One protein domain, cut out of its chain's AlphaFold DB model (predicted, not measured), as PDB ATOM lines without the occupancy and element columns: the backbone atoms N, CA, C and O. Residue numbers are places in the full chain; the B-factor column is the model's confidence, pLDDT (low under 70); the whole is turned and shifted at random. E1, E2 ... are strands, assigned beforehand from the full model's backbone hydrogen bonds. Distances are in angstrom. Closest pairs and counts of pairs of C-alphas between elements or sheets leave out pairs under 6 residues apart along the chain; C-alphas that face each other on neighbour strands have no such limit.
ATOM      1  N   ALA A  99     169.065 188.375 132.538       78.94
ATOM      2  CA  ALA A  99     170.375 188.944 132.813       78.94
ATOM      3  C   ALA A  99     171.394 187.825 133.100       78.94
ATOM      4  O   ALA A  99     171.002 186.734 133.536       78.94
ATOM      5  N   PRO A 100     172.691 188.065 132.834       79.50
ATOM      6  CA  PRO A 100     173.739 187.113 133.169       79.50
ATOM      7  C   PRO A 100     173.840 186.944 134.691       79.50
ATOM      8  O   PRO A 100     173.834 187.920 135.438       79.50
ATOM      9  N   VAL A 101     173.943 185.698 135.147       78.19
ATOM     10  CA  VAL A 101     174.138 185.304 136.544       78.19
ATOM     11  C   VAL A 101     175.273 184.288 136.631       78.19
ATOM     12  O   VAL A 101     175.425 183.444 135.747       78.19
ATOM     13  N   ASN A 102     176.075 184.362 137.691       77.12
ATOM     14  CA  ASN A 102     177.149 183.405 137.924       77.12
ATOM     15  C   ASN A 102     176.594 182.134 138.588       77.12
ATOM     16  O   ASN A 102     175.919 182.202 139.621       77.12
ATOM     17  N   VAL A 103     176.881 180.986 137.981       78.44
ATOM     18  CA  VAL A 103     176.645 179.664 138.547       78.44
ATOM     19  C   VAL A 103     177.967 179.082 139.011       78.44
ATOM     20  O   VAL A 103     178.903 178.918 138.225       78.44
ATOM     21  N   LYS A 104     178.026 178.734 140.294       76.94
ATOM     22  CA  LYS A 104     179.202 178.124 140.899       76.94
ATOM     23  C   LYS A 104     179.615 176.879 140.113       76.94
ATOM     24  O   LYS A 104     178.768 176.078 139.728       76.94
ATOM     25  N   ASP A 105     180.916 176.748 139.869       73.12
ATOM     26  CA  ASP A 105     181.539 175.622 139.161       73.12
ATOM     27  C   ASP A 105     181.109 175.446 137.682       73.12
ATOM     28  O   ASP A 105     181.605 174.544 137.008       73.12
ATOM     29  N   ILE A 106     180.247 176.325 137.145       73.19
ATOM     30  CA  ILE A 106     179.761 176.295 135.751       73.19
ATOM     31  C   ILE A 106     180.124 177.573 134.983       73.19
ATOM     32  O   ILE A 106     180.480 177.502 133.810       73.19
ATOM     33  N   GLY A 107     180.049 178.740 135.625       72.69
ATOM     34  CA  GLY A 107     180.275 180.039 134.993       72.69
ATOM     35  C   GLY A 107     178.981 180.810 134.727       72.69
ATOM     36  O   GLY A 107     177.974 180.633 135.412       72.69
ATOM     37  N   MET A 108     179.009 181.734 133.768       73.94
ATOM     38  CA  MET A 108     177.909 182.675 133.549       73.94
ATOM     39  C   MET A 108     176.786 182.056 132.701       73.94
ATOM     40  O   MET A 108     177.021 181.596 131.587       73.94
ATOM     41  N   LEU A 109     175.551 182.096 133.202       79.38
ATOM     42  CA  LEU A 109     174.329 181.645 132.518       79.38
ATOM     43  C   LEU A 109     173.258 182.747 132.543       79.38
ATOM     44  O   LEU A 109     173.400 183.743 133.242       79.38
ATOM     45  N   CYS A 110     172.172 182.589 131.785       78.31
ATOM     46  CA  CYS A 110     171.069 183.551 131.799       78.31
ATOM     47  C   CYS A 110     169.997 183.159 132.813       78.31
ATOM     48  O   CYS A 110     169.486 182.041 132.776       78.31
ATOM     49  N   ALA A 111     169.606 184.105 133.666       80.69
ATOM     50  CA  ALA A 111     168.493 183.955 134.595       80.69
ATOM     51  C   ALA A 111     167.510 185.116 134.473       80.69
ATOM     52  O   ALA A 111     167.852 186.207 134.014       80.69
ATOM     53  N   GLN A 112     166.270 184.864 134.878       84.50
ATOM     54  CA  GLN A 112     165.225 185.874 134.847       84.50
ATOM     55  C   GLN A 112     165.437 186.909 135.955       84.50
ATOM     56  O   GLN A 112     165.826 186.573 137.068       84.50
ATOM     57  N   LEU A 113     165.155 188.179 135.690       76.69
ATOM     58  CA  LEU A 113     165.178 189.212 136.720       76.69
ATOM     59  C   LEU A 113     164.072 188.962 137.771       76.69
ATOM     60  O   LEU A 113     162.967 188.562 137.399       76.69
ATOM     61  N   PRO A 114     164.328 189.225 139.068       82.81
ATOM     62  CA  PRO A 114     165.618 189.613 139.647       82.81
ATOM     63  C   PRO A 114     166.581 188.419 139.688       82.81
ATOM     64  O   PRO A 114     166.168 187.339 140.077       82.81
ATOM     65  N   ILE A 115     167.850 188.589 139.314       80.38
ATOM     66  CA  ILE A 115     168.837 187.492 139.336       80.38
ATOM     67  C   ILE A 115     169.417 187.253 140.736       80.38
ATOM     68  O   ILE A 115     169.429 188.153 141.581       80.38
ATOM     69  N   CYS A 116     169.939 186.049 140.973       82.25
ATOM     70  CA  CYS A 116     170.733 185.706 142.156       82.25
ATOM     71  C   CYS A 116     172.109 186.405 142.130       82.25
ATOM     72  O   CYS A 116     173.125 185.815 141.776       82.25
ATOM     73  N   ALA A 117     172.126 187.695 142.465       69.31
ATOM     74  CA  ALA A 117     173.331 188.519 142.570       69.31
ATOM     75  C   ALA A 117     173.160 189.541 143.708       69.31
ATOM     76  O   ALA A 117     172.949 190.730 143.481       69.31
ATOM     77  N   GLY A 118     173.171 189.059 144.954       62.88
ATOM     78  CA  GLY A 118     172.970 189.888 146.155       62.88
ATOM     79  C   GLY A 118     171.591 189.764 146.826       62.88
ATOM     80  O   GLY A 118     171.323 190.480 147.785       62.88
ATOM     81  N   ASN A 119     170.716 188.861 146.368       63.84
ATOM     82  CA  ASN A 119     169.402 188.610 146.974       63.84
ATOM     83  C   ASN A 119     169.069 187.111 146.957       63.84
ATOM     84  O   ASN A 119     169.060 186.511 145.886       63.84
ATOM     85  N   VAL A 120     168.715 186.539 148.116       70.38
ATOM     86  CA  VAL A 120     168.262 185.137 148.259       70.38
ATOM     87  C   VAL A 120     167.011 184.821 147.431       70.38
ATOM     88  O   VAL A 120     166.789 183.681 147.045       70.38
ATOM     89  N   ASN A 121     166.206 185.842 147.123       74.06
ATOM     90  CA  ASN A 121     165.013 185.727 146.282       74.06
ATOM     91  C   ASN A 121     165.314 185.928 144.787       74.06
ATOM     92  O   ASN A 121     164.391 186.128 143.998       74.06
ATOM     93  N   GLY A 122     166.589 185.977 144.401       79.00
ATOM     94  CA  GLY A 122     166.993 186.070 143.007       79.00
ATOM     95  C   GLY A 122     166.796 184.741 142.280       79.00
ATOM     96  O   GLY A 122     167.054 183.671 142.827       79.00
ATOM     97  N   ASN A 123     166.354 184.805 141.031       84.50
ATOM     98  CA  ASN A 123     166.213 183.644 140.178       84.50
ATOM     99  C   ASN A 123     167.586 183.151 139.717       84.50
ATOM    100  O   ASN A 123     168.513 183.929 139.462       84.50
ATOM    101  N   CYS A 124     167.662 181.840 139.547       85.00
ATOM    102  CA  CYS A 124     168.762 181.152 138.900       85.00
ATOM    103  C   CYS A 124     168.374 180.713 137.484       85.00
ATOM    104  O   CYS A 124     167.207 180.860 137.100       85.00
ATOM    105  N   PRO A 125     169.337 180.257 136.665       79.25
ATOM    106  CA  PRO A 125     169.082 179.947 135.269       79.25
ATOM    107  C   PRO A 125     167.947 178.951 135.104       79.25
ATOM    108  O   PRO A 125     167.921 177.902 135.746       79.25
ATOM    109  N   VAL A 126     167.019 179.279 134.209       65.19
ATOM    110  CA  VAL A 126     166.011 178.327 133.751       65.19
ATOM    111  C   VAL A 126     166.673 177.441 132.700       65.19
ATOM    112  O   VAL A 126     167.173 177.923 131.683       65.19
ATOM    113  N   THR A 127     166.756 176.142 132.964       57.53
ATOM    114  CA  THR A 127     167.419 175.178 132.082       57.53
ATOM    115  C   THR A 127     166.704 175.153 130.726       57.53
ATOM    116  O   THR A 127     165.593 174.640 130.618       57.53
ATOM    117  N   LEU A 128     167.328 175.685 129.664       48.88
ATOM    118  CA  LEU A 128     166.777 175.607 128.296       48.88
ATOM    119  C   LEU A 128     166.820 174.182 127.714       48.88
ATOM    120  O   LEU A 128     166.220 173.919 126.674       48.88
ATOM    121  N   THR A 129     167.461 173.235 128.397       43.69
ATOM    122  CA  THR A 129     167.556 171.839 127.966       43.69
ATOM    123  C   THR A 129     167.726 170.909 129.168       43.69
ATOM    124  O   THR A 129     168.811 170.794 129.716       43.69
ATOM    125  N   LYS A 130     166.651 170.210 129.555       42.66
ATOM    126  CA  LYS A 130     166.662 168.817 130.064       42.66
ATOM    127  C   LYS A 130     167.749 168.380 131.082       42.66
ATOM    128  O   LYS A 130     168.122 167.211 131.078       42.66
ATOM    129  N   LEU A 131     168.207 169.236 131.989       44.66
ATOM    130  CA  LEU A 131     168.829 168.787 133.240       44.66
ATOM    131  C   LEU A 131     167.806 168.988 134.357       44.66
ATOM    132  O   LEU A 131     167.377 170.113 134.605       44.66
ATOM    133  N   GLU A 132     167.395 167.895 135.000       49.53
ATOM    134  CA  GLU A 132     166.495 167.868 136.164       49.53
ATOM    135  C   GLU A 132     167.174 168.377 137.447       49.53
ATOM    136  O   GLU A 132     166.895 167.906 138.545       49.53
ATOM    137  N   GLU A 133     168.090 169.331 137.322       55.91
ATOM    138  CA  GLU A 133     168.805 169.906 138.448       55.91
ATOM    139  C   GLU A 133     168.426 171.382 138.562       55.91
ATOM    140  O   GLU A 133     168.690 172.202 137.680       55.91
ATOM    141  N   THR A 134     167.694 171.699 139.630       65.81
ATOM    142  CA  THR A 134     167.190 173.042 139.904       65.81
ATOM    143  C   THR A 134     168.273 173.867 140.579       65.81
ATOM    144  O   THR A 134     168.515 173.698 141.773       65.81
ATOM    145  N   TYR A 135     168.883 174.790 139.838       77.19
ATOM    146  CA  TYR A 135     169.805 175.756 140.424       77.19
ATOM    147  C   TYR A 135     169.105 176.587 141.506       77.19
ATOM    148  O   TYR A 135     168.041 177.166 141.266       77.19
ATOM    149  N   ARG A 136     169.715 176.675 142.686       82.88
ATOM    150  CA  ARG A 136     169.213 177.437 143.835       82.88
ATOM    151  C   ARG A 136     170.161 178.576 144.190       82.88
ATOM    152  O   ARG A 136     171.370 178.467 144.013       82.88
ATOM    153  N   CYS A 137     169.601 179.679 144.672       82.19
ATOM    154  CA  CYS A 137     170.379 180.841 145.081       82.19
ATOM    155  C   CYS A 137     170.916 180.635 146.503       82.19
ATOM    156  O   CYS A 137     170.145 180.632 147.464       82.19
ATOM    157  N   GLU A 138     172.230 180.471 146.646       84.62
ATOM    158  CA  GLU A 138     172.890 180.269 147.939       84.62
ATOM    159  C   GLU A 138     173.985 181.289 148.200       84.62
ATOM    160  O   GLU A 138     174.611 181.812 147.284       84.62
ATOM    161  N   PHE A 139     174.239 181.555 149.480       80.06
ATOM    162  CA  PHE A 139     175.345 182.403 149.895       80.06
ATOM    163  C   PHE A 139     176.635 181.576 149.970       80.06
ATOM    164  O   PHE A 139     176.824 180.787 150.896       80.06
ATOM    165  N   VAL A 140     177.516 181.759 148.988       75.69
ATOM    166  CA  VAL A 140     178.775 181.021 148.837       75.69
ATOM    167  C   VAL A 140     179.915 181.996 148.563       75.69
ATOM    168  O   VAL A 140     179.756 182.966 147.824       75.69
ATOM    169  N   ASP A 141     181.069 181.773 149.196       70.12
ATOM    170  CA  ASP A 141     182.271 182.613 149.048       70.12
ATOM    171  C   ASP A 141     182.006 184.116 149.258       70.12
ATOM    172  O   ASP A 141     182.621 184.995 148.659       70.12
ATOM    173  N   ASN A 142     181.091 184.402 150.186       62.22
ATOM    174  CA  ASN A 142     180.623 185.729 150.566       62.22
ATOM    175  C   ASN A 142     179.807 186.508 149.512       62.22
ATOM    176  O   ASN A 142     179.742 187.741 149.587       62.22
ATOM    177  N   ALA A 143     179.165 185.812 148.572       67.75
ATOM    178  CA  ALA A 143     178.195 186.371 147.629       67.75
ATOM    179  C   ALA A 143     177.022 185.399 147.408       67.75
ATOM    180  O   ALA A 143     177.167 184.195 147.598       67.75
ATOM    181  N   TYR A 144     175.856 185.901 146.991       77.25
ATOM    182  CA  TYR A 144     174.807 185.010 146.485       77.25
ATOM    183  C   TYR A 144     175.173 184.530 145.086       77.25
ATOM    184  O   TYR A 144     175.418 185.353 144.205       77.25
ATOM    185  N   GLN A 145     175.202 183.215 144.913       81.88
ATOM    186  CA  GLN A 145     175.540 182.531 143.676       81.88
ATOM    187  C   GLN A 145     174.507 181.442 143.404       81.88
ATOM    188  O   GLN A 145     173.943 180.849 144.327       81.88
ATOM    189  N   CYS A 146     174.276 181.156 142.128       84.25
ATOM    190  CA  CYS A 146     173.487 179.994 141.759       84.25
ATOM    191  C   CYS A 146     174.328 178.737 141.933       84.25
ATOM    192  O   CYS A 146     175.436 178.650 141.410       84.25
ATOM    193  N   VAL A 147     173.803 177.763 142.658       83.56
ATOM    194  CA  VAL A 147     174.446 176.467 142.871       83.56
ATOM    195  C   VAL A 147     173.501 175.349 142.476       83.56
ATOM    196  O   VAL A 147     172.282 175.519 142.521       83.56
ATOM    197  N   LEU A 148     174.079 174.216 142.095       78.00
ATOM    198  CA  LEU A 148     173.384 172.944 141.932       78.00
ATOM    199  C   LEU A 148     172.940 172.374 143.277       78.00
ATOM    200  O   LEU A 148     173.774 172.331 144.216       78.00
TER     201      LEU A 148
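AT A GLANCE: This is residues 99 to 148 of the 148 residues of an uncharacterized protein of Globisporangium ultimum (strain ATCC 200006 / CBS 805.95 / DAOM BR144) (UniProt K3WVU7). Two small two-stranded hairpins, E1 with E2 and E3 with E4, come together where E1 meets E4, and a long loop, residues 113 to 135, joins E2 to E3. The 50 printed residues hold four named strands, E1 to E4 in order, each sheet antiparallel, and no named helix. The class is all strand, with 21 residues, under half, in named elements. The whole is compact, radius of gyration of the C-alphas 9.7 A, spanning 30 by 21 by 16 A.

IN THESE COORDINATES: E1, residues 99 to 103, begins at C-alpha 99 (170.375, 188.944, 132.813) and is 12.6 A long. E2, residues 107 to 112, is 16.1 A. E3, residues 136 to 140, is 11.4 A. E4, residues 143 to 147, is 11.6 A and ends at C-alpha 147 (174.446, 176.467, 142.871).

HOW THE PARTS SIT: Hairpin E1 and E2 has N 101 and O 109 at 2.8 A. Hairpin E3 and E4 has N 138 and O 145 at 2.9 A. The closest C-alphas of E1 and E4, Val 103 and Cys 146, are 4.5 A apart. E2 and E4 are apart.

THE WHOLE: The farthest C-alphas, Lys 130 and Asn 142, are 30.0 A apart. The printed part has no cut. The link E2 to E3 is long. Confidence is under 70 at residues 117 to 119, 126 to 134 and 142 to 143.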